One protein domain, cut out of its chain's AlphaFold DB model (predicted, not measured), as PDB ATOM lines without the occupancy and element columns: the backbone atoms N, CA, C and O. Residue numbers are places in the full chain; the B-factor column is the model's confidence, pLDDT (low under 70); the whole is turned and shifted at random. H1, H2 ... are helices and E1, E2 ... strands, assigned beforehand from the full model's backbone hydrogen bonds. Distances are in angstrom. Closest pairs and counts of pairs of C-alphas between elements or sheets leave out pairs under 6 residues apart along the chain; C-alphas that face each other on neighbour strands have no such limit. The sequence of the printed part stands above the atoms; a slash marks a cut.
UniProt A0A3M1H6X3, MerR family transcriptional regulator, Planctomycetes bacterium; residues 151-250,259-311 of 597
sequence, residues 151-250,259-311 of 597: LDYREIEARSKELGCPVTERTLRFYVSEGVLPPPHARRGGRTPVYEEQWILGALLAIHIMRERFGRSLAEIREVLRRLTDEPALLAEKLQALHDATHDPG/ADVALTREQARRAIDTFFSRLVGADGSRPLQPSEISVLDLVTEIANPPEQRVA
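Overview. This is residues 151 to 250 and 259 to 311 of the 597 residues of the protein "MerR family transcriptional regulator" of Planctomycetes bacterium (UniProt A0A3M1H6X3). An elongated assembly of helices has H3 and H5 side by side in its core, with H1 and H2 packed at one end and H6 and H7 at the other, while H4 folds back on H3 and also reaches H6. A long loop, residues 178 to 192, leads to the short strand E1 beyond H3, and at the opposite extreme residues 305 to 311, with H8, stick out. The printed part has 153 residues, mostly helix by class, in the order H1, H2, E1, H3, H4, H5, H6, H7, H8. It is compact, with a radius of gyration of the C-alphas of 17.2 A, and spans 66 by 35 by 22 A.

Arrangement. H3, residues 197 to 213, touches H5, residues 232 to 247, at a shallow tilt of 28 degrees, the same way; their closest C-alphas, Gly 202 and Ala 233, are 4.0 A apart. H3 and H4, residues 218 to 227, form a helical hairpin at a steep tilt of 39 degrees, with closest C-alphas Ile 207 and Ile 221 6.7 A apart. H1, residues 153 to 162, touches residues 197 to 204 of H3, the closest C-alphas being Ser 160 and Leu 201 at 6.8 A. H2, residues 169 to 177, touches H1, with closest C-alphas Tyr 153 and Glu 169 5.6 A apart, but is apart from H3. E1, residues 193 to 196, pairs with no named strand; residues 185 to 186 pair antiparallel with its residues 193 to 194. H6, residues 265 to 280, touches H5 with residues 265 to 272 alone, at a shallow tilt of 17 degrees, opposite ways, with closest C-alphas Thr 246 and Ala 268 5.1 A apart. Residues 276 to 280 of H6 touch H4, the closest C-alphas being Val 224 and Val 280 at 6.1 A. H7, residues 295 to 303, touches H6, with closest C-alphas Ala 271 and Val 299 6.1 A apart. H8, residues 306 to 310, touches no helix. Every O i to N i+4 pair is within hydrogen-bond range in H1 to H8.

Along the chain. H1 begins at C-alpha 153, (-4.690, -27.350, 34.666). H3 measures 23.2 A from first to last C-alpha, H6 23.0 A and H5 22.3 A; H3 begins at (-12.254, -22.239, 29.072). H8 ends at C-alpha 310, (-55.159, -42.518, 25.147).

Size, cuts and confidence. The C-alphas farthest apart, Gly 189 and Ala 311, are 66.6 A apart. Residues 251 to 258 are not printed, and C-alphas 250 and 259 are 10.0 A apart across this cut. The links H2 to E1 and H6 to H7 are long. Mean pLDDT of the printed part is 89.2; residues 188, 190, 248 to 250, 259 and 306 to 311 are under 70.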
ATOM      1  N   LEU A 151      -7.097 -22.372  29.031       90.00
ATOM      2  CA  LEU A 151      -6.711 -22.616  30.418       90.00
ATOM      3  C   LEU A 151      -5.767 -23.810  30.535       90.00
ATOM      4  O   LEU A 151      -5.999 -24.861  29.925       90.00
ATOM      5  N   ASP A 152      -4.732 -23.672  31.362       92.50
ATOM      6  CA  ASP A 152      -3.960 -24.811  31.860       92.50
ATOM      7  C   ASP A 152      -4.631 -25.485  33.075       92.50
ATOM      8  O   ASP A 152      -5.641 -25.023  33.602       92.50
ATOM      9  N   TYR A 153      -4.087 -26.615  33.546       94.12
ATOM     10  CA  TYR A 153      -4.690 -27.350  34.666       94.12
ATOM     11  C   TYR A 153      -4.791 -26.567  35.978       94.12
ATOM     12  O   TYR A 153      -5.717 -26.824  36.745       94.12
ATOM     13  N   ARG A 154      -3.871 -25.639  36.259       92.75
ATOM     14  CA  ARG A 154      -3.911 -24.854  37.502       92.75
ATOM     15  C   ARG A 154      -4.998 -23.796  37.431       92.75
ATOM     16  O   ARG A 154      -5.703 -23.579  38.412       92.75
ATOM     17  N   GLU A 155      -5.142 -23.171  36.269       94.75
ATOM     18  CA  GLU A 155      -6.215 -22.218  36.004       94.75
ATOM     19  C   GLU A 155      -7.583 -22.916  36.045       94.75
ATOM     20  O   GLU A 155      -8.500 -22.417  36.695       94.75
ATOM     21  N   ILE A 156      -7.700 -24.117  35.461       95.31
ATOM     22  CA  ILE A 156      -8.919 -24.938  35.543       95.31
ATOM     23  C   ILE A 156      -9.256 -25.283  36.998       95.31
ATOM     24  O   ILE A 156     -10.410 -25.158  37.398       95.31
ATOM     25  N   GLU A 157      -8.278 -25.694  37.810       95.81
ATOM     26  CA  GLU A 157      -8.504 -26.007  39.225       95.81
ATOM     27  C   GLU A 157      -9.045 -24.789  39.993       95.81
ATOM     28  O   GLU A 157     -10.055 -24.906  40.694       95.81
ATOM     29  N   ALA A 158      -8.452 -23.606  39.800       96.06
ATOM     30  CA  ALA A 158      -8.927 -22.367  40.415       96.06
ATOM     31  C   ALA A 158     -10.361 -22.014  39.981       96.06
ATOM     32  O   ALA A 158     -11.223 -21.795  40.833       96.06
ATOM     33  N   ARG A 159     -10.646 -22.045  38.674       94.69
ATOM     34  CA  ARG A 159     -11.979 -21.749  38.122       94.69
ATOM     35  C   ARG A 159     -13.038 -22.764  38.541       94.69
ATOM     36  O   ARG A 159     -14.154 -22.387  38.879       94.69
ATOM     37  N   SER A 160     -12.697 -24.050  38.584       94.38
ATOM     38  CA  SER A 160     -13.620 -25.104  39.028       94.38
ATOM     39  C   SER A 160     -14.054 -24.907  40.485       94.38
ATOM     40  O   SER A 160     -15.205 -25.153  40.843       94.38
ATOM     41  N   LYS A 161     -13.157 -24.378  41.328       94.56
ATOM     42  CA  LYS A 161     -13.471 -24.012  42.710       94.56
ATOM     43  C   LYS A 161     -14.436 -22.825  42.782       94.56
ATOM     44  O   LYS A 161     -15.336 -22.852  43.615       94.56
ATOM     45  N   GLU A 162     -14.272 -21.821  41.920       93.12
ATOM     46  CA  GLU A 162     -15.192 -20.673  41.815       93.12
ATOM     47  C   GLU A 162     -16.601 -21.106  41.381       93.12
ATOM     48  O   GLU A 162     -17.586 -20.578  41.887       93.12
ATOM     49  N   LEU A 163     -16.704 -22.118  40.515       89.19
ATOM     50  CA  LEU A 163     -17.975 -22.704  40.069       89.19
ATOM     51  C   LEU A 163     -18.643 -23.631  41.100       89.19
ATOM     52  O   LEU A 163     -19.705 -24.186  40.828       89.19
ATOM     53  N   GLY A 164     -18.027 -23.846  42.267       90.75
ATOM     54  CA  GLY A 164     -18.544 -24.760  43.289       90.75
ATOM     55  C   GLY A 164     -18.340 -26.248  42.975       90.75
ATOM     56  O   GLY A 164     -18.850 -27.096  43.704       90.75
ATOM     57  N   CYS A 165     -17.563 -26.588  41.943       93.00
ATOM     58  CA  CYS A 165     -17.229 -27.959  41.561       93.00
ATOM     59  C   CYS A 165     -15.705 -28.184  41.618       93.00
ATOM     60  O   CYS A 165     -15.066 -28.357  40.585       93.00
ATOM     61  N   PRO A 166     -15.075 -28.178  42.811       93.44
ATOM     62  CA  PRO A 166     -13.618 -28.194  42.918       93.44
ATOM     63  C   PRO A 166     -13.017 -29.467  42.301       93.44
ATOM     64  O   PRO A 166     -13.208 -30.574  42.810       93.44
ATOM     65  N   VAL A 167     -12.243 -29.304  41.226       95.38
ATOM     66  CA  VAL A 167     -11.525 -30.389  40.549       95.38
ATOM     67  C   VAL A 167     -10.028 -30.135  40.628       95.38
ATOM     68  O   VAL A 167      -9.510 -29.161  40.093       95.38
ATOM     69  N   THR A 168      -9.313 -31.052  41.276       96.81
ATOM     70  CA  THR A 168      -7.853 -30.969  41.400       96.81
ATOM     71  C   THR A 168      -7.151 -31.327  40.093       96.81
ATOM     72  O   THR A 168      -7.644 -32.164  39.328       96.81
ATOM     73  N   GLU A 169      -5.931 -30.821  39.882       95.44
ATOM     74  CA  GLU A 169      -5.081 -31.216  38.749       95.44
ATOM     75  C   GLU A 169      -4.944 -32.749  38.614       95.44
ATOM     76  O   GLU A 169      -4.972 -33.305  37.513       95.44
ATOM     77  N   ARG A 170      -4.844 -33.468  39.742       95.44
ATOM     78  CA  ARG A 170      -4.789 -34.941  39.755       95.44
ATOM     79  C   ARG A 170      -6.048 -35.570  39.156       95.44
ATOM     80  O   ARG A 170      -5.944 -36.563  38.440       95.44
ATOM     81  N   THR A 171      -7.214 -35.005  39.455       95.88
ATOM     82  CA  THR A 171      -8.503 -35.492  38.952       95.88
ATOM     83  C   THR A 171      -8.651 -35.200  37.461       95.88
ATOM     84  O   THR A 171      -9.080 -36.082  36.724       95.88
ATOM     85  N   LEU A 172      -8.201 -34.032  36.990       95.88
ATOM     86  CA  LEU A 172      -8.168 -33.709  35.557       95.88
ATOM     87  C   LEU A 172      -7.313 -34.710  34.777       95.88
ATOM     88  O   LEU A 172      -7.763 -35.277  33.784       95.88
ATOM     89  N   ARG A 173      -6.100 -34.996  35.264       93.69
ATOM     90  CA  ARG A 173      -5.217 -36.000  34.649       93.69
ATOM     91  C   ARG A 173      -5.857 -37.388  34.619       93.69
ATOM     92  O   ARG A 173      -5.709 -38.089  33.624       93.69
ATOM     93  N   PHE A 174      -6.570 -37.760  35.682       95.56
ATOM     94  CA  PHE A 174      -7.313 -39.016  35.748       95.56
ATOM     95  C   PHE A 174      -8.465 -39.061  34.732       95.56
ATOM     96  O   PHE A 174      -8.605 -40.041  34.009       95.56
ATOM     97  N   TYR A 175      -9.252 -37.991  34.599       96.75
ATOM     98  CA  TYR A 175     -10.315 -37.928  33.593       96.75
ATOM     99  C   TYR A 175      -9.780 -38.027  32.165       96.75
ATOM    100  O   TYR A 175     -10.397 -38.693  31.337       96.75
ATOM    101  N   VAL A 176      -8.615 -37.444  31.882       95.19
ATOM    102  CA  VAL A 176      -7.947 -37.618  30.584       95.19
ATOM    103  C   VAL A 176      -7.456 -39.055  30.397       95.19
ATOM    104  O   VAL A 176      -7.657 -39.626  29.328       95.19
ATOM    105  N   SER A 177      -6.842 -39.676  31.413       93.88
ATOM    106  CA  SER A 177      -6.323 -41.048  31.290       93.88
ATOM    107  C   SER A 177      -7.422 -42.098  31.132       93.88
ATOM    108  O   SER A 177      -7.236 -43.065  30.402       93.88
ATOM    109  N   GLU A 178      -8.573 -41.896  31.776       94.62
ATOM    110  CA  GLU A 178      -9.749 -42.768  31.646       94.62
ATOM    111  C   GLU A 178     -10.571 -42.490  30.375       94.62
ATOM    112  O   GLU A 178     -11.550 -43.192  30.089       94.62
ATOM    113  N   GLY A 179     -10.189 -41.462  29.608       94.19
ATOM    114  CA  GLY A 179     -10.877 -41.029  28.394       94.19
ATOM    115  C   GLY A 179     -12.228 -40.362  28.646       94.19
ATOM    116  O   GLY A 179     -13.047 -40.318  27.736       94.19
ATOM    117  N   VAL A 180     -12.485 -39.883  29.868       95.81
ATOM    118  CA  VAL A 180     -13.678 -39.090  30.216       95.81
ATOM    119  C   VAL A 180     -13.597 -37.706  29.573       95.81
ATOM    120  O   VAL A 180     -14.582 -37.219  29.031       95.81
ATOM    121  N   LEU A 181     -12.412 -37.088  29.618       95.81
ATOM    122  CA  LEU A 181     -12.108 -35.851  28.903       95.81
ATOM    123  C   LEU A 181     -11.232 -36.162  27.681       95.81
ATOM    124  O   LEU A 181     -10.374 -37.049  27.757       95.81
ATOM    125  N   PRO A 182     -11.412 -35.440  26.561       89.94
ATOM    126  CA  PRO A 182     -10.544 -35.575  25.404       89.94
ATOM    127  C   PRO A 182      -9.115 -35.140  25.756       89.94
ATOM    128  O   PRO A 182      -8.912 -34.375  26.701       89.94
ATOM    129  N   PRO A 183      -8.105 -35.597  25.000       86.44
ATOM    130  CA  PRO A 183      -6.748 -35.134  25.210       86.44
ATOM    131  C   PRO A 183      -6.663 -33.611  24.985       86.44
ATOM    132  O   PRO A 183      -7.221 -33.100  24.011       86.44
ATOM    133  N   PRO A 184      -5.941 -32.889  25.852       84.94
ATOM    134  CA  PRO A 184      -5.791 -31.441  25.765       84.94
ATOM    135  C   PRO A 184      -5.046 -31.017  24.499       84.94
ATOM    136  O   PRO A 184      -4.184 -31.739  23.988       84.94
ATOM    137  N   HIS A 185      -5.292 -29.790  24.041       84.19
ATOM    138  CA  HIS A 185      -4.493 -29.207  22.974       84.19
ATOM    139  C   HIS A 185      -3.077 -28.911  23.481       84.19
ATOM    140  O   HIS A 185      -2.876 -28.390  24.579       84.19
ATOM    141  N   ALA A 186      -2.068 -29.223  22.667       78.00
ATOM    142  CA  ALA A 186      -0.713 -28.756  22.919       78.00
ATOM    143  C   ALA A 186      -0.603 -27.296  22.463       78.00
ATOM    144  O   ALA A 186      -0.796 -26.990  21.281       78.00
ATOM    145  N   ARG A 187      -0.268 -26.381  23.377       77.75
ATOM    146  CA  ARG A 187       0.039 -24.990  23.011       77.75
ATOM    147  C   ARG A 187       1.219 -24.999  22.028       77.75
ATOM    148  O   ARG A 187       2.207 -25.685  22.285       77.75
ATOM    149  N   ARG A 188       1.148 -24.273  20.899       68.25
ATOM    150  CA  ARG A 188       2.251 -24.217  19.906       68.25
ATOM    151  C   ARG A 188       3.576 -23.887  20.616       68.25
ATOM    152  O   ARG A 188       3.752 -22.770  21.087       68.25
ATOM    153  N   GLY A 189       4.482 -24.867  20.697       70.81
ATOM    154  CA  GLY A 189       5.800 -24.738  21.334       70.81
ATOM    155  C   GLY A 189       5.881 -25.086  22.829       70.81
ATOM    156  O   GLY A 189       6.959 -24.961  23.404       70.81
ATOM    157  N   GLY A 190       4.796 -25.539  23.469       69.69
ATOM    158  CA  GLY A 190       4.752 -25.878  24.896       69.69
ATOM    159  C   GLY A 190       4.327 -27.324  25.174       69.69
ATOM    160  O   GLY A 190       3.538 -27.908  24.437       69.69
ATOM    161  N   ARG A 191       4.838 -27.903  26.272       76.38
ATOM    162  CA  ARG A 191       4.384 -29.202  26.819       76.38
ATOM    163  C   ARG A 191       3.131 -29.082  27.693       76.38
ATOM    164  O   ARG A 191       2.626 -30.100  28.154       76.38
ATOM    165  N   THR A 192       2.672 -27.861  27.963       78.38
ATOM    166  CA  THR A 192       1.553 -27.627  28.872       78.38
ATOM    167  C   THR A 192       0.234 -27.928  28.157       78.38
ATOM    168  O   THR A 192      -0.039 -27.298  27.129       78.38
ATOM    169  N   PRO A 193      -0.556 -28.888  28.660       84.19
ATOM    170  CA  PRO A 193      -1.882 -29.175  28.136       84.19
ATOM    171  C   PRO A 193      -2.822 -27.996  28.389       84.19
ATOM    172  O   PRO A 193      -2.846 -27.482  29.507       84.19
ATOM    173  N   VAL A 194      -3.584 -27.585  27.376       91.56
ATOM    174  CA  VAL A 194      -4.578 -26.511  27.508       91.56
ATOM    175  C   VAL A 194      -5.937 -26.910  26.935       91.56
ATOM    176  O   VAL A 194      -6.010 -27.686  25.979       91.56
ATOM    177  N   TYR A 195      -7.001 -26.355  27.512       93.50
ATOM    178  CA  TYR A 195      -8.381 -26.480  27.034       93.50
ATOM    179  C   TYR A 195      -8.990 -25.109  26.796       93.50
ATOM    180  O   TYR A 195      -8.598 -24.145  27.442       93.50
ATOM    181  N   GLU A 196      -9.988 -25.035  25.927       92.62
ATOM    182  CA  GLU A 196     -10.860 -23.867  25.868       92.62
ATOM    183  C   GLU A 196     -11.675 -23.742  27.162       92.62
ATOM    184  O   GLU A 196     -12.317 -24.704  27.586       92.62
ATOM    185  N   GLU A 197     -11.639 -22.558  27.778       92.50
ATOM    186  CA  GLU A 197     -12.254 -22.239  29.072       92.50
ATOM    187  C   GLU A 197     -13.732 -22.631  29.119       92.50
ATOM    188  O   GLU A 197     -14.147 -23.391  29.991       92.50
ATOM    189  N   GLN A 198     -14.524 -22.163  28.153       91.50
ATOM    190  CA  GLN A 198     -15.968 -22.407  28.131       91.50
ATOM    191  C   GLN A 198     -16.284 -23.901  28.011       91.50
ATOM    192  O   GLN A 198     -17.125 -24.426  28.743       91.50
ATOM    193  N   TRP A 199     -15.551 -24.602  27.143       94.19
ATOM    194  CA  TRP A 199     -15.736 -26.029  26.925       94.19
ATOM    195  C   TRP A 199     -15.402 -26.838  28.183       94.19
ATOM    196  O   TRP A 199     -16.213 -27.652  28.632       94.19
ATOM    197  N   ILE A 200     -14.228 -26.604  28.788       95.81
ATOM    198  CA  ILE A 200     -13.779 -27.404  29.935       95.81
ATOM    199  C   ILE A 200     -14.618 -27.139  31.175       95.81
ATOM    200  O   ILE A 200     -14.983 -28.085  31.866       95.81
ATOM    201  N   LEU A 201     -14.976 -25.884  31.447       95.19
ATOM    202  CA  LEU A 201     -15.794 -25.552  32.610       95.19
ATOM    203  C   LEU A 201     -17.213 -26.121  32.476       95.19
ATOM    204  O   LEU A 201     -17.716 -26.708  33.435       95.19
ATOM    205  N   GLY A 202     -17.809 -26.062  31.279       94.00
ATOM    206  CA  GLY A 202     -19.083 -26.726  30.992       94.00
ATOM    207  C   GLY A 202     -19.007 -28.244  31.181       94.00
ATOM    208  O   GLY A 202     -19.867 -28.835  31.834       94.00
ATOM    209  N   ALA A 203     -17.939 -28.882  30.689       96.50
ATOM    210  CA  ALA A 203     -17.742 -30.322  30.837       96.50
ATOM    211  C   ALA A 203     -17.568 -30.730  32.308       96.50
ATOM    212  O   ALA A 203     -18.165 -31.711  32.746       96.50
ATOM    213  N   LEU A 204     -16.791 -29.977  33.094       97.06
ATOM    214  CA  LEU A 204     -16.595 -30.255  34.519       97.06
ATOM    215  C   LEU A 204     -17.882 -30.080  35.325       97.06
ATOM    216  O   LEU A 204     -18.169 -30.916  36.184       97.06
ATOM    217  N   LEU A 205     -18.674 -29.048  35.026       95.81
ATOM    218  CA  LEU A 205     -19.979 -28.854  35.654       95.81
ATOM    219  C   LEU A 205     -20.937 -30.003  35.307       95.81
ATOM    220  O   LEU A 205     -21.553 -30.571  36.209       95.81
ATOM    221  N   ALA A 206     -20.992 -30.421  34.037       96.50
ATOM    222  CA  ALA A 206     -21.788 -31.571  33.616       96.50
ATOM    223  C   ALA A 206     -21.344 -32.863  34.329       96.50
ATOM    224  O   ALA A 206     -22.181 -33.574  34.883       96.50
ATOM    225  N   ILE A 207     -20.034 -33.151  34.393       97.12
ATOM    226  CA  ILE A 207     -19.480 -34.305  35.129       97.12
ATOM    227  C   ILE A 207     -19.899 -34.262  36.600       97.12
ATOM    228  O   ILE A 207     -20.315 -35.284  37.147       97.12
ATOM    229  N   HIS A 208     -19.793 -33.096  37.240       95.88
ATOM    230  CA  HIS A 208     -20.157 -32.922  38.641       95.88
ATOM    231  C   HIS A 208     -21.646 -33.202  38.878       95.88
ATOM    232  O   HIS A 208     -21.968 -34.002  39.754       95.88
ATOM    233  N   ILE A 209     -22.543 -32.628  38.070       94.38
ATOM    234  CA  ILE A 209     -23.990 -32.856  38.200       94.38
ATOM    235  C   ILE A 209     -24.330 -34.334  37.959       94.38
ATOM    236  O   ILE A 209     -24.993 -34.956  38.790       94.38
ATOM    237  N   MET A 210     -23.824 -34.934  36.874       96.75
ATOM    238  CA  MET A 210     -24.065 -36.349  36.561       96.75
ATOM    239  C   MET A 210     -23.624 -37.274  37.700       96.75
ATOM    240  O   MET A 210     -24.344 -38.204  38.056       96.75
ATOM    241  N   ARG A 211     -22.449 -37.019  38.280       95.25
ATOM    242  CA  ARG A 211     -21.858 -37.879  39.306       95.25
ATOM    243  C   ARG A 211     -22.465 -37.657  40.688       95.25
ATOM    244  O   ARG A 211     -22.883 -38.620  41.319       95.25
ATOM    245  N   GLU A 212     -22.471 -36.419  41.170       93.56
ATOM    246  CA  GLU A 212     -22.816 -36.113  42.562       93.56
ATOM    247  C   GLU A 212     -24.327 -35.977  42.762       93.56
ATOM    248  O   GLU A 212     -24.833 -36.356  43.814       93.56
ATOM    249  N   ARG A 213     -25.062 -35.480  41.756       90.94
ATOM    250  CA  ARG A 213     -26.515 -35.266  41.872       90.94
ATOM    251  C   ARG A 213     -27.338 -36.413  41.298       90.94
ATOM    252  O   ARG A 213     -28.393 -36.728  41.836       90.94
ATOM    253  N   PHE A 214     -26.859 -37.054  40.231       92.06
ATOM    254  CA  PHE A 214     -27.569 -38.163  39.582       92.06
ATOM    255  C   PHE A 214     -26.928 -39.539  39.795       92.06
ATOM    256  O   PHE A 214     -27.455 -40.529  39.295       92.06
ATOM    257  N   GLY A 215     -25.809 -39.629  40.524       91.69
ATOM    258  CA  GLY A 215     -25.180 -40.909  40.865       91.69
ATOM    259  C   GLY A 215     -24.655 -41.702  39.663       91.69
ATOM    260  O   GLY A 215     -24.486 -42.916  39.767       91.69
ATOM    261  N   ARG A 216     -24.411 -41.054  38.515       94.62
ATOM    262  CA  ARG A 216     -23.954 -41.731  37.295       94.62
ATOM    263  C   ARG A 216     -22.514 -42.207  37.419       94.62
ATOM    264  O   ARG A 216     -21.650 -41.541  37.996       94.62
ATOM    265  N   SER A 217     -22.249 -43.366  36.830       94.31
ATOM    266  CA  SER A 217     -20.914 -43.952  36.794       94.31
ATOM    267  C   SER A 217     -19.995 -43.192  35.829       94.31
ATOM    268  O   SER A 217     -20.435 -42.587  34.852       94.31
ATOM    269  N   LEU A 218     -18.677 -43.272  36.045       94.06
ATOM    270  CA  LEU A 218     -17.703 -42.665  35.124       94.06
ATOM    271  C   LEU A 218     -17.762 -43.267  33.711       94.06
ATOM    272  O   LEU A 218     -17.438 -42.579  32.746       94.06
ATOM    273  N   ALA A 219     -18.177 -44.530  33.581       93.00
ATOM    274  CA  ALA A 219     -18.328 -45.187  32.286       93.00
ATOM    275  C   ALA A 219     -19.481 -44.579  31.472       93.00
ATOM    276  O   ALA A 219     -19.300 -44.310  30.285       93.00
ATOM    277  N   GLU A 220     -20.621 -44.313  32.114       93.25
ATOM    278  CA  GLU A 220     -21.763 -43.633  31.490       93.25
ATOM    279  C   GLU A 220     -21.423 -42.182  31.151       93.25
ATOM    280  O   GLU A 220     -21.649 -41.750  30.024       93.25
ATOM    281  N   ILE A 221     -20.810 -41.451  32.091       96.88
ATOM    282  CA  ILE A 221     -20.380 -40.061  31.879       96.88
ATOM    283  C   ILE A 221     -19.442 -39.966  30.671       96.88
ATOM    284  O   ILE A 221     -19.613 -39.098  29.815       96.88
ATOM    285  N   ARG A 222     -18.475 -40.884  30.571       96.31
ATOM    286  CA  ARG A 222     -17.577 -40.973  29.417       96.31
ATOM    287  C   ARG A 222     -18.346 -41.196  28.122       96.31
ATOM    288  O   ARG A 222     -18.032 -40.557  27.126       96.31
ATOM    289  N   GLU A 223     -19.318 -42.102  28.111       94.62
ATOM    290  CA  GLU A 223     -20.074 -42.403  26.896       94.62
ATOM    291  C   GLU A 223     -20.937 -41.222  26.440       94.62
ATOM    292  O   GLU A 223     -20.977 -40.935  25.243       94.62
ATOM    293  N   VAL A 224     -21.547 -40.494  27.381       95.75
ATOM    294  CA  VAL A 224     -22.275 -39.248  27.103       95.75
ATOM    295  C   VAL A 224     -21.336 -38.204  26.496       95.75
ATOM    296  O   VAL A 224     -21.589 -37.723  25.394       95.75
ATOM    297  N   LEU A 225     -20.218 -37.893  27.162       95.81
ATOM    298  CA  LEU A 225     -19.279 -36.867  26.691       95.81
ATOM    299  C   LEU A 225     -18.602 -37.239  25.368       95.81
ATOM    300  O   LEU A 225     -18.341 -36.368  24.546       95.81
ATOM    301  N   ARG A 226     -18.346 -38.528  25.123       95.12
ATOM    302  CA  ARG A 226     -17.748 -39.012  23.870       95.12
ATOM    303  C   ARG A 226     -18.667 -38.814  22.662       95.12
ATOM    304  O   ARG A 226     -18.171 -38.682  21.546       95.12
ATOM    305  N   ARG A 227     -19.986 -38.856  22.864       93.62
ATOM    306  CA  ARG A 227     -20.997 -38.691  21.804       93.62
ATOM    307  C   ARG A 227     -21.477 -37.257  21.640       93.62
ATOM    308  O   ARG A 227     -22.206 -36.971  20.689       93.62
ATOM    309  N   LEU A 228     -21.087 -36.389  22.561       94.69
ATOM    310  CA  LEU A 228     -21.512 -35.010  22.593       94.69
ATOM    311  C   LEU A 228     -20.904 -34.240  21.415       94.69
ATOM    312  O   LEU A 228     -19.684 -34.127  21.297       94.69
ATOM    313  N   THR A 229     -21.764 -33.717  20.545       94.56
ATOM    314  CA  THR A 229     -21.387 -32.758  19.497       94.56
ATOM    315  C   THR A 229     -21.728 -31.325  19.887       94.56
ATOM    316  O   THR A 229     -21.127 -30.400  19.347       94.56
ATOM    317  N   ASP A 230     -22.673 -31.150  20.811       93.62
ATOM    318  CA  ASP A 230     -23.045 -29.847  21.359       93.62
ATOM    319  C   ASP A 230     -21.986 -29.305  22.330       93.62
ATOM    320  O   ASP A 230     -21.104 -30.022  22.810       93.62
ATOM    321  N   GLU A 231     -22.097 -28.023  22.675       94.12
ATOM    322  CA  GLU A 231     -21.272 -27.441  23.728       94.12
ATOM    323  C   GLU A 231     -21.597 -28.079  25.095       94.12
ATOM    324  O   GLU A 231     -22.767 -28.138  25.491       94.12
ATOM    325  N   PRO A 232     -20.591 -28.509  25.881       94.12
ATOM    326  CA  PRO A 232     -20.812 -29.087  27.208       94.12
ATOM    327  C   PRO A 232     -21.569 -28.182  28.181       94.12
ATOM    328  O   PRO A 232     -22.231 -28.681  29.089       94.12
ATOM    329  N   ALA A 233     -21.497 -26.861  27.992       93.00
ATOM    330  CA  ALA A 233     -22.263 -25.898  28.774       93.00
ATOM    331  C   ALA A 233     -23.780 -26.113  28.626       93.00
ATOM    332  O   ALA A 233     -24.492 -26.093  29.626       93.00
ATOM    333  N   LEU A 234     -24.260 -26.425  27.416       93.94
ATOM    334  CA  LEU A 234     -25.673 -26.718  27.166       93.94
ATOM    335  C   LEU A 234     -26.114 -28.016  27.858       93.94
ATOM    336  O   LEU A 234     -27.212 -28.096  28.408       93.94
ATOM    337  N   LEU A 235     -25.251 -29.038  27.866       95.75
ATOM    338  CA  LEU A 235     -25.509 -30.260  28.629       95.75
ATOM    339  C   LEU A 235     -25.621 -29.949  30.128       95.75
ATOM    340  O   LEU A 235     -26.559 -30.411  30.772       95.75
ATOM    341  N   ALA A 236     -24.690 -29.164  30.678       94.31
ATOM    342  CA  ALA A 236     -24.719 -28.765  32.084       94.31
ATOM    343  C   ALA A 236     -25.993 -27.977  32.437       94.31
ATOM    344  O   ALA A 236     -26.612 -28.263  33.459       94.31
ATOM    345  N   GLU A 237     -26.423 -27.055  31.572       94.25
ATOM    346  CA  GLU A 237     -27.668 -26.296  31.725       94.25
ATOM    347  C   GLU A 237     -28.893 -27.221  31.783       94.25
ATOM    348  O   GLU A 237     -29.697 -27.129  32.711       94.25
ATOM    349  N   LYS A 238     -29.011 -28.179  30.852       95.12
ATOM    350  CA  LYS A 238     -30.137 -29.131  30.846       95.12
ATOM    351  C   LYS A 238     -30.121 -30.073  32.043       95.12
ATOM    352  O   LYS A 238     -31.178 -30.378  32.589       95.12
ATOM    353  N   LEU A 239     -28.940 -30.510  32.473       94.25
ATOM    354  CA  LEU A 239     -28.785 -31.318  33.681       94.25
ATOM    355  C   LEU A 239     -29.179 -30.534  34.939       94.25
ATOM    356  O   LEU A 239     -29.808 -31.108  35.826       94.25
ATOM    357  N   GLN A 240     -28.847 -29.241  35.015       92.94
ATOM    358  CA  GLN A 240     -29.256 -28.376  36.120       92.94
ATOM    359  C   GLN A 240     -30.774 -28.176  36.126       92.94
ATOM    360  O   GLN A 240     -31.399 -28.430  37.148       92.94
ATOM    361  N   ALA A 241     -31.377 -27.835  34.983       89.94
ATOM    362  CA  ALA A 241     -32.828 -27.683  34.864       89.94
ATOM    363  C   ALA A 241     -33.579 -28.972  35.246       89.94
ATOM    364  O   ALA A 241     -34.598 -28.929  35.933       89.94
ATOM    365  N   LEU A 242     -33.053 -30.133  34.841       91.06
ATOM    366  CA  LEU A 242     -33.597 -31.435  35.221       91.06
ATOM    367  C   LEU A 242     -33.425 -31.719  36.721       91.06
ATOM    368  O   LEU A 242     -34.304 -32.311  37.342       91.06
ATOM    369  N   HIS A 243     -32.306 -31.315  37.323       90.62
ATOM    370  CA  HIS A 243     -32.099 -31.456  38.762       90.62
ATOM    371  C   HIS A 243     -33.097 -30.604  39.550       90.62
ATOM    372  O   HIS A 243     -33.742 -31.114  40.464       90.62
ATOM    373  N   ASP A 244     -33.265 -29.347  39.153       87.38
ATOM    374  CA  ASP A 244     -34.141 -28.393  39.831       87.38
ATOM    375  C   ASP A 244     -35.601 -28.870  39.769       87.38
ATOM    376  O   ASP A 244     -36.283 -28.915  40.790       87.38
ATOM    377  N   ALA A 245     -36.039 -29.396  38.618       84.31
ATOM    378  CA  ALA A 245     -37.368 -29.993  38.460       84.31
ATOM    379  C   ALA A 245     -37.597 -31.292  39.259       84.31
ATOM    380  O   ALA A 245     -38.733 -31.742  39.387       84.31
ATOM    381  N   THR A 246     -36.540 -31.939  39.762       84.38
ATOM    382  CA  THR A 246     -36.646 -33.237  40.453       84.38
ATOM    383  C   THR A 246     -36.407 -33.176  41.956       84.38
ATOM    384  O   THR A 246     -36.792 -34.117  42.650       84.38
ATOM    385  N   HIS A 247     -35.771 -32.119  42.466       78.88
ATOM    386  CA  HIS A 247     -35.362 -32.026  43.871       78.88
ATOM    387  C   HIS A 247     -36.101 -30.956  44.684       78.88
ATOM    388  O   HIS A 247     -36.040 -31.035  45.911       78.88
ATOM    389  N   ASP A 248     -36.825 -30.023  44.057       62.44
ATOM    390  CA  ASP A 248     -37.473 -28.922  44.779       62.44
ATOM    391  C   ASP A 248     -38.979 -28.776  44.475       62.44
ATOM    392  O   ASP A 248     -39.392 -27.893  43.726       62.44
ATOM    393  N   PRO A 249     -39.846 -29.630  45.052       57.34
ATOM    394  CA  PRO A 249     -41.292 -29.406  45.025       57.34
ATOM    395  C   PRO A 249     -41.751 -28.362  46.069       57.34
ATOM    396  O   PRO A 249     -42.954 -28.208  46.276       57.34
ATOM    397  N   GLY A 250     -40.824 -27.720  46.799       46.19
ATOM    398  CA  GLY A 250     -41.072 -27.151  48.127       46.19
ATOM    399  C   GLY A 250     -41.599 -25.720  48.186       46.19
ATOM    400  O   GLY A 250     -42.334 -25.405  49.118       46.19
ATOM    401  N   ALA A 259     -41.797 -24.980  37.130       66.88
ATOM    402  CA  ALA A 259     -42.299 -24.826  38.500       66.88
ATOM    403  C   ALA A 259     -43.698 -25.428  38.726       66.88
ATOM    404  O   ALA A 259     -44.024 -25.824  39.842       66.88
ATOM    405  N   ASP A 260     -44.497 -25.555  37.665       72.69
ATOM    406  CA  ASP A 260     -45.870 -26.058  37.752       72.69
ATOM    407  C   ASP A 260     -45.973 -27.594  37.663       72.69
ATOM    408  O   ASP A 260     -47.052 -28.155  37.870       72.69
ATOM    409  N   VAL A 261     -44.877 -28.305  37.355       78.00
ATOM    410  CA  VAL A 261     -44.900 -29.767  37.178       78.00
ATOM    411  C   VAL A 261     -44.324 -30.465  38.408       78.00
ATOM    412  O   VAL A 261     -43.138 -30.779  38.476       78.00
ATOM    413  N   ALA A 262     -45.185 -30.757  39.384       79.94
ATOM    414  CA  ALA A 262     -44.810 -31.550  40.551       79.94
ATOM    415  C   ALA A 262     -44.596 -33.026  40.161       79.94
ATOM    416  O   ALA A 262     -45.552 -33.774  39.948       79.94
ATOM    417  N   LEU A 263     -43.335 -33.458  40.075       82.62
ATOM    418  CA  LEU A 263     -42.986 -34.861  39.858       82.62
ATOM    419  C   LEU A 263     -42.938 -35.628  41.181       82.62
ATOM    420  O   LEU A 263     -42.324 -35.201  42.158       82.62
ATOM    421  N   THR A 264     -43.510 -36.831  41.195       86.12
ATOM    422  CA  THR A 264     -43.219 -37.808  42.253       86.12
ATOM    423  C   THR A 264     -41.750 -38.244  42.189       86.12
ATOM    424  O   THR A 264     -41.120 -38.202  41.131       86.12
ATOM    425  N   ARG A 265     -41.192 -38.741  43.303       79.19
ATOM    426  CA  ARG A 265     -39.802 -39.244  43.353       79.19
ATOM    427  C   ARG A 265     -39.523 -40.319  42.293       79.19
ATOM    428  O   ARG A 265     -38.427 -40.379  41.739       79.19
ATOM    429  N   GLU A 266     -40.513 -41.159  41.998       81.00
ATOM    430  CA  GLU A 266     -40.399 -42.185  40.963       81.00
ATOM    431  C   GLU A 266     -40.393 -41.579  39.553       81.00
ATOM    432  O   GLU A 266     -39.534 -41.924  38.741       81.00
ATOM    433  N   GLN A 267     -41.293 -40.633  39.266       89.31
ATOM    434  CA  GLN A 267     -41.309 -39.910  37.992       89.31
ATOM    435  C   GLN A 267     -40.016 -39.123  37.767       89.31
ATOM    436  O   GLN A 267     -39.456 -39.167  36.676       89.31
ATOM    437  N   ALA A 268     -39.486 -38.475  38.803       86.94
ATOM    438  CA  ALA A 268     -38.193 -37.805  38.760       86.94
ATOM    439  C   ALA A 268     -37.067 -38.764  38.344       86.94
ATOM    440  O   ALA A 268     -36.312 -38.478  37.410       86.94
ATOM    441  N   ARG A 269     -36.994 -39.944  38.977       86.88
ATOM    442  CA  ARG A 269     -36.020 -40.988  38.622       86.88
ATOM    443  C   ARG A 269     -36.190 -41.445  37.171       86.88
ATOM    444  O   ARG A 269     -35.206 -41.500  36.439       86.88
ATOM    445  N   ARG A 270     -37.429 -41.689  36.726       91.81
ATOM    446  CA  ARG A 270     -37.732 -42.072  35.335       91.81
ATOM    447  C   ARG A 270     -37.347 -40.986  34.330       91.81
ATOM    448  O   ARG A 270     -36.805 -41.320  33.278       91.81
ATOM    449  N   ALA A 271     -37.586 -39.710  34.630       93.56
ATOM    450  CA  ALA A 271     -37.186 -38.594  33.772       93.56
ATOM    451  C   ALA A 271     -35.661 -38.528  33.636       93.56
ATOM    452  O   ALA A 271     -35.145 -38.436  32.524       93.56
ATOM    453  N   ILE A 272     -34.941 -38.679  34.752       94.12
ATOM    454  CA  ILE A 272     -33.479 -38.762  34.765       94.12
ATOM    455  C   ILE A 272     -33.003 -39.944  33.908       94.12
ATOM    456  O   ILE A 272     -32.229 -39.744  32.976       94.12
ATOM    457  N   ASP A 273     -33.492 -41.161  34.143       93.81
ATOM    458  CA  ASP A 273     -33.094 -42.347  33.367       93.81
ATOM    459  C   ASP A 273     -33.427 -42.229  31.874       93.81
ATOM    460  O   ASP A 273     -32.618 -42.613  31.026       93.81
ATOM    461  N   THR A 274     -34.568 -41.631  31.533       94.69
ATOM    462  CA  THR A 274     -34.978 -41.409  30.141       94.69
ATOM    463  C   THR A 274     -34.091 -40.368  29.456       94.69
ATOM    464  O   THR A 274     -33.682 -40.582  28.314       94.69
ATOM    465  N   PHE A 275     -33.722 -39.282  30.146       96.69
ATOM    466  CA  PHE A 275     -32.792 -38.275  29.623       96.69
ATOM    467  C   PHE A 275     -31.455 -38.910  29.222       96.69
ATOM    468  O   PHE A 275     -31.001 -38.756  28.088       96.69
ATOM    469  N   PHE A 276     -30.850 -39.691  30.124       96.19
ATOM    470  CA  PHE A 276     -29.586 -40.372  29.838       96.19
ATOM    471  C   PHE A 276     -29.734 -41.450  28.768       96.19
ATOM    472  O   PHE A 276     -28.873 -41.554  27.895       96.19
ATOM    473  N   SER A 277     -30.837 -42.204  28.785       93.94
ATOM    474  CA  SER A 277     -31.116 -43.220  27.766       93.94
ATOM    475  C   SER A 277     -31.192 -42.610  26.369       93.94
ATOM    476  O   SER A 277     -30.601 -43.174  25.450       93.94
ATOM    477  N   ARG A 278     -31.814 -41.433  26.217       96.19
ATOM    478  CA  ARG A 278     -31.863 -40.682  24.952       96.19
ATOM    479  C   ARG A 278     -30.489 -40.170  24.523       96.19
ATOM    480  O   ARG A 278     -30.152 -40.283  23.349       96.19
ATOM    481  N   LEU A 279     -29.664 -39.678  25.454       95.19
ATOM    482  CA  LEU A 279     -28.297 -39.227  25.142       95.19
ATOM    483  C   LEU A 279     -27.405 -40.358  24.603       95.19
ATOM    484  O   LEU A 279     -26.570 -40.132  23.728       95.19
ATOM    485  N   VAL A 280     -27.566 -41.585  25.108       95.31
ATOM    486  CA  VAL A 280     -26.722 -42.728  24.704       95.31
ATOM    487  C   VAL A 280     -27.392 -43.676  23.699       95.31
ATOM    488  O   VAL A 280     -26.705 -44.515  23.111       95.31
ATOM    489  N   GLY A 281     -28.699 -43.536  23.458       92.81
ATOM    490  CA  GLY A 281     -29.509 -44.448  22.639       92.81
ATOM    491  C   GLY A 281     -29.729 -45.825  23.283       92.81
ATOM    492  O   GLY A 281     -29.730 -46.838  22.586       92.81
ATOM    493  N   ALA A 282     -29.840 -45.896  24.616       89.25
ATOM    494  CA  ALA A 282     -29.993 -47.166  25.347       89.25
ATOM    495  C   ALA A 282     -31.375 -47.814  25.165       89.25
ATOM    496  O   ALA A 282     -31.516 -49.027  25.291       89.25
ATOM    497  N   ASP A 283     -32.389 -47.020  24.832       86.81
ATOM    498  CA  ASP A 283     -33.758 -47.461  24.547       86.81
ATOM    499  C   ASP A 283     -33.936 -48.004  23.113       86.81
ATOM    500  O   ASP A 283     -35.050 -48.325  22.694       86.81
ATOM    501  N   GLY A 284     -32.840 -48.121  22.352       88.56
ATOM    502  CA  GLY A 284     -32.842 -48.514  20.944       88.56
ATOM    503  C   GLY A 284     -33.157 -47.366  19.983       88.56
ATOM    504  O   GLY A 284     -33.170 -47.586  18.770       88.56
ATOM    505  N   SER A 285     -33.392 -46.152  20.493       91.00
ATOM    506  CA  SER A 285     -33.510 -44.955  19.666       91.00
ATOM    507  C   SER A 285     -32.137 -44.462  19.199       91.00
ATOM    508  O   SER A 285     -31.080 -44.855  19.707       91.00
ATOM    509  N   ARG A 286     -32.137 -43.587  18.186       95.62
ATOM    510  CA  ARG A 286     -30.922 -42.869  17.798       95.62
ATOM    511  C   ARG A 286     -30.487 -41.988  18.983       95.62
ATOM    512  O   ARG A 286     -31.326 -41.249  19.488       95.62
ATOM    513  N   PRO A 287     -29.194 -41.986  19.356       94.75
ATOM    514  CA  PRO A 287     -28.668 -41.063  20.356       94.75
ATOM    515  C   PRO A 287     -28.989 -39.615  19.982       94.75
ATOM    516  O   PRO A 287     -28.707 -39.194  18.854       94.75
ATOM    517  N   LEU A 288     -29.574 -38.882  20.918       96.44
ATOM    518  CA  LEU A 288     -29.924 -37.475  20.769       96.44
ATOM    519  C   LEU A 288     -28.860 -36.589  21.418       96.44
ATOM    520  O   LEU A 288     -28.257 -36.955  22.425       96.44
ATOM    521  N   GLN A 289     -28.642 -35.414  20.847       96.94
ATOM    522  CA  GLN A 289     -27.823 -34.363  21.436       96.94
ATOM    523  C   GLN A 289     -28.621 -33.581  22.488       96.94
ATOM    524  O   GLN A 289     -29.852 -33.539  22.416       96.94
ATOM    525  N   PRO A 290     -27.967 -32.927  23.465       95.12
ATOM    526  CA  PRO A 290     -28.664 -32.110  24.454       95.12
ATOM    527  C   PRO A 290     -29.622 -31.098  23.828       95.12
ATOM    528  O   PRO A 290     -30.750 -30.991  24.293       95.12
ATOM    529  N   SER A 291     -29.234 -30.403  22.758       95.94
ATOM    530  CA  SER A 291     -30.080 -29.453  22.022       95.94
ATOM    531  C   SER A 291     -31.383 -30.073  21.506       95.94
ATOM    532  O   SER A 291     -32.417 -29.410  21.552       95.94
ATOM    533  N   GLU A 292     -31.366 -31.354  21.131       96.56
ATOM    534  CA  GLU A 292     -32.521 -32.108  20.625       96.56
ATOM    535  C   GLU A 292     -33.475 -32.576  21.746       96.56
ATOM    536  O   GLU A 292     -34.619 -32.932  21.470       96.56
ATOM    537  N   ILE A 293     -33.044 -32.574  23.016       95.06
ATOM    538  CA  ILE A 293     -33.849 -33.062  24.149       95.06
ATOM    539  C   ILE A 293     -34.458 -31.893  24.926       95.06
ATOM    540  O   ILE A 293     -33.794 -31.258  25.744       95.06
ATOM    541  N   SER A 294     -35.741 -31.606  24.736       95.94
ATOM    542  CA  SER A 294     -36.468 -30.647  25.578       95.94
ATOM    543  C   SER A 294     -36.727 -31.233  26.973       95.94
ATOM    544  O   SER A 294     -37.422 -32.240  27.109       95.94
ATOM    545  N   VAL A 295     -36.156 -30.619  28.020       92.81
ATOM    546  CA  VAL A 295     -36.360 -31.054  29.419       92.81
ATOM    547  C   VAL A 295     -37.827 -30.897  29.817       92.81
ATOM    548  O   VAL A 295     -38.367 -31.777  30.476       92.81
ATOM    549  N   LEU A 296     -38.487 -29.827  29.363       92.62
ATOM    550  CA  LEU A 296     -39.910 -29.595  29.606       92.62
ATOM    551  C   LEU A 296     -40.782 -30.672  28.967       92.62
ATOM    552  O   LEU A 296     -41.647 -31.221  29.648       92.62
ATOM    553  N   ASP A 297     -40.533 -31.021  27.704       92.88
ATOM    554  CA  ASP A 297     -41.316 -32.065  27.034       92.88
ATOM    555  C   ASP A 297     -41.087 -33.421  27.693       92.88
ATOM    556  O   ASP A 297     -42.042 -34.154  27.925       92.88
ATOM    557  N   LEU A 298     -39.841 -33.723  28.072       93.50
ATOM    558  CA  LEU A 298     -39.498 -34.946  28.791       93.50
ATOM    559  C   LEU A 298     -40.218 -35.036  30.144       93.50
ATOM    560  O   LEU A 298     -40.830 -36.052  30.456       93.50
ATOM    561  N   VAL A 299     -40.152 -33.977  30.952       91.75
ATOM    562  CA  VAL A 299     -40.818 -33.915  32.259       91.75
ATOM    563  C   VAL A 299     -42.336 -34.016  32.091       91.75
ATOM    564  O   VAL A 299     -42.981 -34.775  32.808       91.75
ATOM    565  N   THR A 300     -42.902 -33.342  31.089       89.88
ATOM    566  CA  THR A 300     -44.341 -33.376  30.782       89.88
ATOM    567  C   THR A 300     -44.800 -34.750  30.291       89.88
ATOM    568  O   THR A 300     -45.889 -35.191  30.654       89.88
ATOM    569  N   GLU A 301     -43.986 -35.430  29.480       92.38
ATOM    570  CA  GLU A 301     -44.215 -36.795  28.995       92.38
ATOM    571  C   GLU A 301     -44.231 -37.798  30.152       92.38
ATOM    572  O   GLU A 301     -45.098 -38.665  30.204       92.38
ATOM    573  N   ILE A 302     -43.313 -37.656  31.110       91.75
ATOM    574  CA  ILE A 302     -43.231 -38.538  32.282       91.75
ATOM    575  C   ILE A 302     -44.327 -38.229  33.312       91.75
ATOM    576  O   ILE A 302     -44.860 -39.146  33.941       91.75
ATOM    577  N   ALA A 303     -44.686 -36.954  33.478       89.06
ATOM    578  CA  ALA A 303     -45.801 -36.541  34.324       89.06
ATOM    579  C   ALA A 303     -47.150 -37.016  33.761       89.06
ATOM    580  O   ALA A 303     -48.028 -37.399  34.528       89.06
ATOM    581  N   ASN A 304     -47.289 -37.028  32.430       87.75
ATOM    582  CA  ASN A 304     -48.517 -37.368  31.713       87.75
ATOM    583  C   ASN A 304     -48.243 -38.458  30.665       87.75
ATOM    584  O   ASN A 304     -48.238 -38.152  29.461       87.75
ATOM    585  N   PRO A 305     -48.001 -39.711  31.090       80.75
ATOM    586  CA  PRO A 305     -47.682 -40.793  30.174       80.75
ATOM    587  C   PRO A 305     -48.770 -40.928  29.097       80.75
ATOM    588  O   PRO A 305     -49.958 -40.752  29.386       80.75
ATOM    589  N   PRO A 306     -48.405 -41.250  27.845       65.75
ATOM    590  CA  PRO A 306     -49.351 -41.313  26.732       65.75
ATOM    591  C   PRO A 306     -50.505 -42.294  26.981       65.75
ATOM    592  O   PRO A 306     -51.604 -42.068  26.488       65.75
ATOM    593  N   GLU A 307     -50.305 -43.315  27.815       63.47
ATOM    594  CA  GLU A 307     -51.354 -44.243  28.259       63.47
ATOM    595  C   GLU A 307     -52.516 -43.527  28.978       63.47
ATOM    596  O   GLU A 307     -53.672 -43.904  28.803       63.47
ATOM    597  N   GLN A 308     -52.248 -42.426  29.690       56.59
ATOM    598  CA  GLN A 308     -53.287 -41.583  30.293       56.59
ATOM    599  C   GLN A 308     -53.966 -40.652  29.276       56.59
ATOM    600  O   GLN A 308     -55.131 -40.305  29.456       56.59
ATOM    601  N   ARG A 309     -53.291 -40.271  28.179       51.56
ATOM    602  CA  ARG A 309     -53.889 -39.459  27.093       51.56
ATOM    603  C   ARG A 309     -54.777 -40.291  26.166       51.56
ATOM    604  O   ARG A 309     -55.745 -39.786  25.607       51.56
ATOM    605  N   VAL A 310     -54.448 -41.571  26.011       43.75
ATOM    606  CA  VAL A 310     -55.159 -42.518  25.147       43.75
ATOM    607  C   VAL A 310     -56.418 -43.084  25.811       43.75
ATOM    608  O   VAL A 310     -57.317 -43.521  25.105       43.75
ATOM    609  N   ALA A 311     -56.580 -42.944  27.130       45.72
ATOM    610  CA  ALA A 311     -57.845 -43.234  27.816       45.72
ATOM    611  C   ALA A 311     -59.042 -42.366  27.342       45.72
ATOM    612  O   ALA A 311     -60.173 -42.614  27.753       45.72
TER     613      ALA A 311